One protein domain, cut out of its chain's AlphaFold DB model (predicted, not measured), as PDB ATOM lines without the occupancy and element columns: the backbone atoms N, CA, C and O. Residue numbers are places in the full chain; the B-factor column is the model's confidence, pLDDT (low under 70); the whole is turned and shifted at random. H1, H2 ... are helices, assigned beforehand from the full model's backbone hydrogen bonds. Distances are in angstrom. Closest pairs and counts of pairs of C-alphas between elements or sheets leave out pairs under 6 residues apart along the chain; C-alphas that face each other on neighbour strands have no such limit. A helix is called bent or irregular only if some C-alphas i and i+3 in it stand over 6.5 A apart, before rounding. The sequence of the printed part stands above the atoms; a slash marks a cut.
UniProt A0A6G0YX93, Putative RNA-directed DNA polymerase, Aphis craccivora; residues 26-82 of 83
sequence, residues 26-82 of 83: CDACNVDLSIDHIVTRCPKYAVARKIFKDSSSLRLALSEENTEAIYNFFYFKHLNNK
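Overview. This is residues 26 to 82 of the 83 residues of the protein "Putative RNA-directed DNA polymerase" of Aphis craccivora (UniProt A0A6G0YX93). Three short helices, H1, H2 and H3, make a small cluster joined by loops, and the longest helix, H4, folds back past it as a separate arm that touches no helix and is near H2. H1 touches both of the others in the cluster, meeting H2 at a corner near their link and H3 at Asp 36 and Leu 58, so that the centres of the three make a triangle, while residues 26 to 34 lead into H1 with no named element. The printed part has 57 residues with four named helices, in the order H1, H2, H3, H4, and no named strand, and its class is all helix. It is compact, with a radius of gyration of the C-alphas of 10.6 A, and the C-alphas span 30 by 23 by 17 A.

Along the chain. The printed part begins at Cys 26, with its C-alpha at (6.526, 195.141, 2.996). H1, residues 35 to 41, begins at C-alpha 35 (-2.281, 196.618, -3.242) and is 9.8 A long from first to last C-alpha. It is neither bent nor irregular, but only just: C-alphas 38 and 41 are 6.1 A apart. H2, residues 43 to 49, is 9.2 A long and irregular, with C-alphas 44 and 47 standing 7.7 A apart. H3, residues 58 to 61, is 5.1 A long. H4, residues 64 to 76, is 18.6 A long, ends at C-alpha 76 (6.583, 208.052, -7.974), and is irregular, with C-alphas 65 and 68 standing 7.9 A apart.

Arrangement. H1 and H2 touch only at the corner by their link, their closest C-alphas being those of Ile 38 and Tyr 45, 6.2 A apart. Their lines are about perpendicular, at 78 degrees. H1 and H3 touch, and their closest C-alphas are those of Asp 36 and Leu 58, 6.1 A apart. H2 and H3 are apart. H3 and H4 meet only through their link. H2 and H4 are close but not clearly touching, with their closest C-alphas, those of Ala 48 and Phe 73, 7.3 A apart. They run opposite ways at a steep tilt of 49 degrees. H1 and H4 are apart. Every O i to N i+4 pair is within hydrogen-bond range in H1, against 7 of 9 in H4 and 1 of 3 in H2, where 3 of 4 O i to N i+3 pairs are within range; H3 is too short for an O i to N i+4 pair, and its one O i to N i+3 pair is within range.

Size, cuts and confidence. The two C-alphas farthest apart are those of Asn 30 and Glu 65, at 30.6 A, and the first and last printed C-alphas, those of Cys 26 and Lys 82, are 10.3 A apart. The printed part has no cut. The links H1 to H2 and H3 to H4 are tight, the link H2 to H3 is short, and no link is long. The mean pLDDT of the printed part is 70.6, and it is under 70 at residue 48, residues 52 to 59 and residues 76 to 82.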
ATOM      1  N   CYS A  26       6.610 193.796   2.461       76.50
ATOM      2  CA  CYS A  26       6.526 195.141   2.996       76.50
ATOM      3  C   CYS A  26       7.529 195.297   4.141       76.50
ATOM      4  O   CYS A  26       7.292 194.806   5.235       76.50
ATOM      5  N   ASP A  27       8.602 196.050   3.925       72.31
ATOM      6  CA  ASP A  27       9.666 196.297   4.914       72.31
ATOM      7  C   ASP A  27       9.168 196.821   6.284       72.31
ATOM      8  O   ASP A  27       9.768 196.568   7.318       72.31
ATOM      9  N   ALA A  28       8.026 197.520   6.311       76.69
ATOM     10  CA  ALA A  28       7.450 198.073   7.541       76.69
ATOM     11  C   ALA A  28       6.468 197.133   8.264       76.69
ATOM     12  O   ALA A  28       6.114 197.388   9.411       76.69
ATOM     13  N   CYS A  29       5.960 196.102   7.588       76.31
ATOM     14  CA  CYS A  29       4.956 195.189   8.150       76.31
ATOM     15  C   CYS A  29       5.392 193.731   8.134       76.31
ATOM     16  O   CYS A  29       4.743 192.909   8.766       76.31
ATOM     17  N   ASN A  30       6.467 193.423   7.413       77.81
ATOM     18  CA  ASN A  30       7.013 192.093   7.212       77.81
ATOM     19  C   ASN A  30       5.978 191.071   6.691       77.81
ATOM     20  O   ASN A  30       6.064 189.884   6.992       77.81
ATOM     21  N   VAL A  31       4.999 191.553   5.918       78.81
ATOM     22  CA  VAL A  31       3.949 190.771   5.239       78.81
ATOM     23  C   VAL A  31       4.012 191.012   3.737       78.81
ATOM     24  O   VAL A  31       4.573 192.025   3.308       78.81
ATOM     25  N   ASP A  32       3.401 190.133   2.947       77.06
ATOM     26  CA  ASP A  32       3.248 190.304   1.502       77.06
ATOM     27  C   ASP A  32       2.687 191.689   1.152       77.06
ATOM     28  O   ASP A  32       1.592 192.090   1.571       77.06
ATOM     29  N   LEU A  33       3.454 192.450   0.370       74.38
ATOM     30  CA  LEU A  33       3.055 193.756  -0.128       74.38
ATOM     31  C   LEU A  33       2.022 193.557  -1.233       74.38
ATOM     32  O   LEU A  33       2.340 193.414  -2.404       74.38
ATOM     33  N   SER A  34       0.758 193.591  -0.847       74.75
ATOM     34  CA  SER A  34      -0.356 193.640  -1.790       74.75
ATOM     35  C   SER A  34      -0.888 195.063  -1.935       74.75
ATOM     36  O   SER A  34      -0.767 195.877  -1.015       74.75
ATOM     37  N   ILE A  35      -1.558 195.350  -3.053       73.44
ATOM     38  CA  ILE A  35      -2.281 196.618  -3.242       73.44
ATOM     39  C   ILE A  35      -3.297 196.824  -2.106       73.44
ATOM     40  O   ILE A  35      -3.367 197.918  -1.552       73.44
ATOM     41  N   ASP A  36      -3.986 195.760  -1.665       75.31
ATOM     42  CA  ASP A  36      -4.844 195.798  -0.470       75.31
ATOM     43  C   ASP A  36      -4.083 196.260   0.766       75.31
ATOM     44  O   ASP A  36      -4.503 197.203   1.427       75.31
ATOM     45  N   HIS A  37      -2.933 195.651   1.055       78.62
ATOM     46  CA  HIS A  37      -2.130 196.021   2.211       78.62
ATOM     47  C   HIS A  37      -1.706 197.491   2.143       78.62
ATOM     48  O   HIS A  37      -1.870 198.219   3.119       78.62
ATOM     49  N   ILE A  38      -1.212 197.958   0.997       76.69
ATOM     50  CA  ILE A  38      -0.795 199.350   0.793       76.69
ATOM     51  C   ILE A  38      -1.951 200.321   1.081       76.69
ATOM     52  O   ILE A  38      -1.800 201.279   1.849       76.69
ATOM     53  N   VAL A  39      -3.108 200.037   0.486       72.88
ATOM     54  CA  VAL A  39      -4.282 200.910   0.470       72.88
ATOM     55  C   VAL A  39      -5.100 200.831   1.759       72.88
ATOM     56  O   VAL A  39      -5.742 201.812   2.113       72.88
ATOM     57  N   THR A  40      -5.051 199.721   2.497       72.00
ATOM     58  CA  THR A  40      -5.896 199.513   3.689       72.00
ATOM     59  C   THR A  40      -5.117 199.519   5.002       72.00
ATOM     60  O   THR A  40      -5.614 200.034   5.999       72.00
ATOM     61  N   ARG A  41      -3.894 198.968   5.041       71.75
ATOM     62  CA  ARG A  41      -3.238 198.579   6.310       71.75
ATOM     63  C   ARG A  41      -1.804 199.076   6.500       71.75
ATOM     64  O   ARG A  41      -1.347 199.185   7.631       71.75
ATOM     65  N   CYS A  42      -1.076 199.418   5.444       78.69
ATOM     66  CA  CYS A  42       0.360 199.672   5.523       78.69
ATOM     67  C   CYS A  42       0.708 201.025   6.189       78.69
ATOM     68  O   CYS A  42       0.474 202.070   5.582       78.69
ATOM     69  N   PRO A  43       1.317 201.084   7.380       78.31
ATOM     70  CA  PRO A  43       1.685 202.336   8.038       78.31
ATOM     71  C   PRO A  43       2.710 203.141   7.222       78.31
ATOM     72  O   PRO A  43       2.635 204.366   7.195       78.31
ATOM     73  N   LYS A  44       3.587 202.472   6.457       77.88
ATOM     74  CA  LYS A  44       4.553 203.118   5.545       77.88
ATOM     75  C   LYS A  44       3.882 204.018   4.507       77.88
ATOM     76  O   LYS A  44       4.443 205.038   4.116       77.88
ATOM     77  N   TYR A  45       2.673 203.657   4.083       74.44
ATOM     78  CA  TYR A  45       1.890 204.401   3.099       74.44
ATOM     79  C   TYR A  45       0.723 205.172   3.728       74.44
ATOM     80  O   TYR A  45      -0.134 205.661   3.002       74.44
ATOM     81  N   ALA A  46       0.696 205.356   5.055       75.81
ATOM     82  CA  ALA A  46      -0.368 206.098   5.738       75.81
ATOM     83  C   ALA A  46      -0.510 207.548   5.237       75.81
ATOM     84  O   ALA A  46      -1.621 208.055   5.117       75.81
ATOM     85  N   VAL A  47       0.600 208.207   4.888       75.44
ATOM     86  CA  VAL A  47       0.576 209.565   4.315       75.44
ATOM     87  C   VAL A  47      -0.034 209.562   2.914       75.44
ATOM     88  O   VAL A  47      -0.849 210.420   2.601       75.44
ATOM     89  N   ALA A  48       0.310 208.572   2.088       69.44
ATOM     90  CA  ALA A  48      -0.277 208.423   0.761       69.44
ATOM     91  C   ALA A  48      -1.758 208.012   0.821       69.44
ATOM     92  O   ALA A  48      -2.545 208.462  -0.001       69.44
ATOM     93  N   ARG A  49      -2.173 207.243   1.837       72.44
ATOM     94  CA  ARG A  49      -3.590 206.943   2.105       72.44
ATOM     95  C   ARG A  49      -4.446 208.172   2.341       72.44
ATOM     96  O   ARG A  49      -5.608 208.155   1.953       72.44
ATOM     97  N   LYS A  50      -3.886 209.252   2.894       73.12
ATOM     98  CA  LYS A  50      -4.624 210.519   3.006       73.12
ATOM     99  C   LYS A  50      -5.059 211.055   1.641       73.12
ATOM    100  O   LYS A  50      -6.089 211.713   1.559       73.12
ATOM    101  N   ILE A  51      -4.306 210.750   0.580       71.06
ATOM    102  CA  ILE A  51      -4.646 211.128  -0.797       71.06
ATOM    103  C   ILE A  51      -5.862 210.320  -1.280       71.06
ATOM    104  O   ILE A  51      -6.740 210.874  -1.927       71.06
ATOM    105  N   PHE A  52      -5.974 209.053  -0.869       68.56
ATOM    106  CA  PHE A  52      -7.103 208.162  -1.169       68.56
ATOM    107  C   PHE A  52      -8.341 208.383  -0.270       68.56
ATOM    108  O   PHE A  52      -9.217 207.517  -0.228       68.56
ATOM    109  N   LYS A  53      -8.411 209.510   0.465       62.03
ATOM    110  CA  LYS A  53      -9.531 209.927   1.341       62.03
ATOM    111  C   LYS A  53     -10.170 208.776   2.132       62.03
ATOM    112  O   LYS A  53     -11.355 208.510   1.963       62.03
ATOM    113  N   ASP A  54      -9.386 208.079   2.959       59.97
ATOM    114  CA  ASP A  54      -9.881 207.016   3.860       59.97
ATOM    115  C   ASP A  54     -10.897 206.072   3.195       59.97
ATOM    116  O   ASP A  54     -11.911 205.679   3.774       59.97
ATOM    117  N   SER A  55     -10.626 205.724   1.934       59.25
ATOM    118  CA  SER A  55     -11.437 204.785   1.180       59.25
ATOM    119  C   SER A  55     -11.461 203.465   1.941       59.25
ATOM    120  O   SER A  55     -10.521 202.677   1.885       59.25
ATOM    121  N   SER A  56     -12.554 203.213   2.664       61.84
ATOM    122  CA  SER A  56     -12.721 202.031   3.521       61.84
ATOM    123  C   SER A  56     -12.720 200.728   2.715       61.84
ATOM    124  O   SER A  56     -12.746 199.635   3.268       61.84
ATOM    125  N   SER A  57     -12.719 200.842   1.386       65.50
ATOM    126  CA  SER A  57     -12.675 199.752   0.429       65.50
ATOM    127  C   SER A  57     -11.584 200.017  -0.605       65.50
ATOM    128  O   SER A  57     -11.567 201.078  -1.230       65.50
ATOM    129  N   LEU A  58     -10.752 199.005  -0.871       69.44
ATOM    130  CA  LEU A  58      -9.768 198.986  -1.966       69.44
ATOM    131  C   LEU A  58     -10.381 199.456  -3.290       69.44
ATOM    132  O   LEU A  58      -9.772 200.200  -4.046       69.44
ATOM    133  N   ARG A  59     -11.634 199.072  -3.528       68.88
ATOM    134  CA  ARG A  59     -12.397 199.394  -4.733       68.88
ATOM    135  C   ARG A  59     -12.699 200.891  -4.907       68.88
ATOM    136  O   ARG A  59     -12.799 201.339  -6.039       68.88
ATOM    137  N   LEU A  60     -12.832 201.644  -3.812       70.25
ATOM    138  CA  LEU A  60     -13.011 203.104  -3.837       70.25
ATOM    139  C   LEU A  60     -11.667 203.818  -3.997       70.25
ATOM    140  O   LEU A  60     -11.540 204.751  -4.778       70.25
ATOM    141  N   ALA A  61     -10.630 203.318  -3.327       70.25
ATOM    142  CA  ALA A  61      -9.284 203.859  -3.491       70.25
ATOM    143  C   ALA A  61      -8.746 203.663  -4.916       70.25
ATOM    144  O   ALA A  61      -7.989 204.496  -5.404       70.25
ATOM    145  N   LEU A  62      -9.135 202.557  -5.562       70.31
ATOM    146  CA  LEU A  62      -8.822 202.242  -6.954       70.31
ATOM    147  C   LEU A  62      -9.913 202.683  -7.947       70.31
ATOM    148  O   LEU A  62      -9.929 202.195  -9.076       70.31
ATOM    149  N   SER A  63     -10.854 203.542  -7.543       74.69
ATOM    150  CA  SER A  63     -11.875 204.039  -8.465       74.69
ATOM    151  C   SER A  63     -11.279 205.030  -9.468       74.69
ATOM    152  O   SER A  63     -10.211 205.613  -9.258       74.69
ATOM    153  N   GLU A  64     -12.004 205.246 -10.564       71.62
ATOM    154  CA  GLU A  64     -11.582 206.140 -11.644       71.62
ATOM    155  C   GLU A  64     -11.385 207.592 -11.169       71.62
ATOM    156  O   GLU A  64     -10.563 208.317 -11.729       71.62
ATOM    157  N   GLU A  65     -12.054 208.002 -10.085       74.06
ATOM    158  CA  GLU A  65     -11.903 209.336  -9.487       74.06
ATOM    159  C   GLU A  65     -10.511 209.559  -8.867       74.06
ATOM    160  O   GLU A  65     -10.065 210.694  -8.724       74.06
ATOM    161  N   ASN A  66      -9.808 208.471  -8.539       70.75
ATOM    162  CA  ASN A  66      -8.492 208.481  -7.911       70.75
ATOM    163  C   ASN A  66      -7.376 208.075  -8.888       70.75
ATOM    164  O   ASN A  66      -6.231 207.915  -8.467       70.75
ATOM    165  N   THR A  67      -7.665 207.938 -10.190       72.06
ATOM    166  CA  THR A  67      -6.712 207.441 -11.207       72.06
ATOM    167  C   THR A  67      -5.383 208.200 -11.207       72.06
ATOM    168  O   THR A  67      -4.322 207.582 -11.271       72.06
ATOM    169  N   GLU A  68      -5.407 209.525 -11.065       77.38
ATOM    170  CA  GLU A  68      -4.186 210.340 -11.000       77.38
ATOM    171  C   GLU A  68      -3.391 210.114  -9.707       77.38
ATOM    172  O   GLU A  68      -2.159 210.077  -9.726       77.38
ATOM    173  N   ALA A  69      -4.080 209.928  -8.579       74.69
ATOM    174  CA  ALA A  69      -3.451 209.625  -7.298       74.69
ATOM    175  C   ALA A  69      -2.822 208.225  -7.308       74.69
ATOM    176  O   ALA A  69      -1.697 208.064  -6.843       74.69
ATOM    177  N   ILE A  70      -3.510 207.240  -7.894       73.38
ATOM    178  CA  ILE A  70      -3.011 205.882  -8.138       73.38
ATOM    179  C   ILE A  70      -1.764 205.959  -9.017       73.38
ATOM    180  O   ILE A  70      -0.706 205.473  -8.624       73.38
ATOM    181  N   TYR A  71      -1.855 206.614 -10.176       74.50
ATOM    182  CA  TYR A  71      -0.739 206.715 -11.109       74.50
ATOM    183  C   TYR A  71       0.481 207.353 -10.446       74.50
ATOM    184  O   TYR A  71       1.548 206.746 -10.424       74.50
ATOM    185  N   ASN A  72       0.317 208.517  -9.811       73.50
ATOM    186  CA  ASN A  72       1.403 209.167  -9.081       73.50
ATOM    187  C   ASN A  72       1.934 208.287  -7.947       73.50
ATOM    188  O   ASN A  72       3.139 208.215  -7.735       73.50
ATOM    189  N   PHE A  73       1.073 207.570  -7.236       72.94
ATOM    190  CA  PHE A  73       1.497 206.693  -6.155       72.94
ATOM    191  C   PHE A  73       2.370 205.531  -6.655       72.94
ATOM    192  O   PHE A  73       3.469 205.327  -6.138       72.94
ATOM    193  N   PHE A  74       1.931 204.801  -7.683       71.31
ATOM    194  CA  PHE A  74       2.673 203.658  -8.224       71.31
ATOM    195  C   PHE A  74       3.909 204.082  -9.030       71.31
ATOM    196  O   PHE A  74       4.952 203.425  -8.947       71.31
ATOM    197  N   TYR A  75       3.825 205.203  -9.753       70.44
ATOM    198  CA  TYR A  75       4.909 205.751 -10.569       70.44
ATOM    199  C   TYR A  75       6.010 206.384  -9.709       70.44
ATOM    200  O   TYR A  75       7.180 206.004  -9.802       70.44
ATOM    201  N   PHE A  76       5.638 207.290  -8.798       62.47
ATOM    202  CA  PHE A  76       6.583 208.052  -7.974       62.47
ATOM    203  C   PHE A  76       7.244 207.192  -6.891       62.47
ATOM    204  O   PHE A  76       8.345 207.498  -6.433       62.47
ATOM    205  N   LYS A  77       6.599 206.095  -6.471       58.69
ATOM    206  CA  LYS A  77       7.196 205.131  -5.533       58.69
ATOM    207  C   LYS A  77       7.917 203.969  -6.209       58.69
ATOM    208  O   LYS A  77       8.419 203.113  -5.484       58.69
ATOM    209  N   HIS A  78       8.004 203.939  -7.548       58.09
ATOM    210  CA  HIS A  78       8.613 202.826  -8.294       58.09
ATOM    211  C   HIS A  78       8.064 201.455  -7.849       58.09
ATOM    212  O   HIS A  78       8.759 200.442  -7.861       58.09
ATOM    213  N   LEU A  79       6.795 201.423  -7.427       61.75
ATOM    214  CA  LEU A  79       6.145 200.197  -6.970       61.75
ATOM    215  C   LEU A  79       5.863 199.257  -8.143       61.75
ATOM    216  O   LEU A  79       5.897 198.056  -7.943       61.75
ATOM    217  N   ASN A  80       5.703 199.796  -9.357       51.53
ATOM    218  CA  ASN A  80       5.601 199.027 -10.606       51.53
ATOM    219  C   ASN A  80       6.844 198.184 -10.948       51.53
ATOM    220  O   ASN A  80       6.776 197.380 -11.861       51.53
ATOM    221  N   ASN A  81       7.986 198.415 -10.291       49.94
ATOM    222  CA  ASN A  81       9.201 197.609 -10.471       49.94
ATOM    223  C   ASN A  81       9.500 196.745  -9.229       49.94
ATOM    224  O   ASN A  81      10.609 196.246  -9.057       49.94
ATOM    225  N   LYS A  82       8.556 196.683  -8.285       50.62
ATOM    226  CA  LYS A  82       8.677 195.902  -7.049       50.62
ATOM    227  C   LYS A  82       7.513 194.935  -6.864       50.62
ATOM    228  O   LYS A  82       7.750 193.889  -6.277       50.62
TER     229      LYS A  82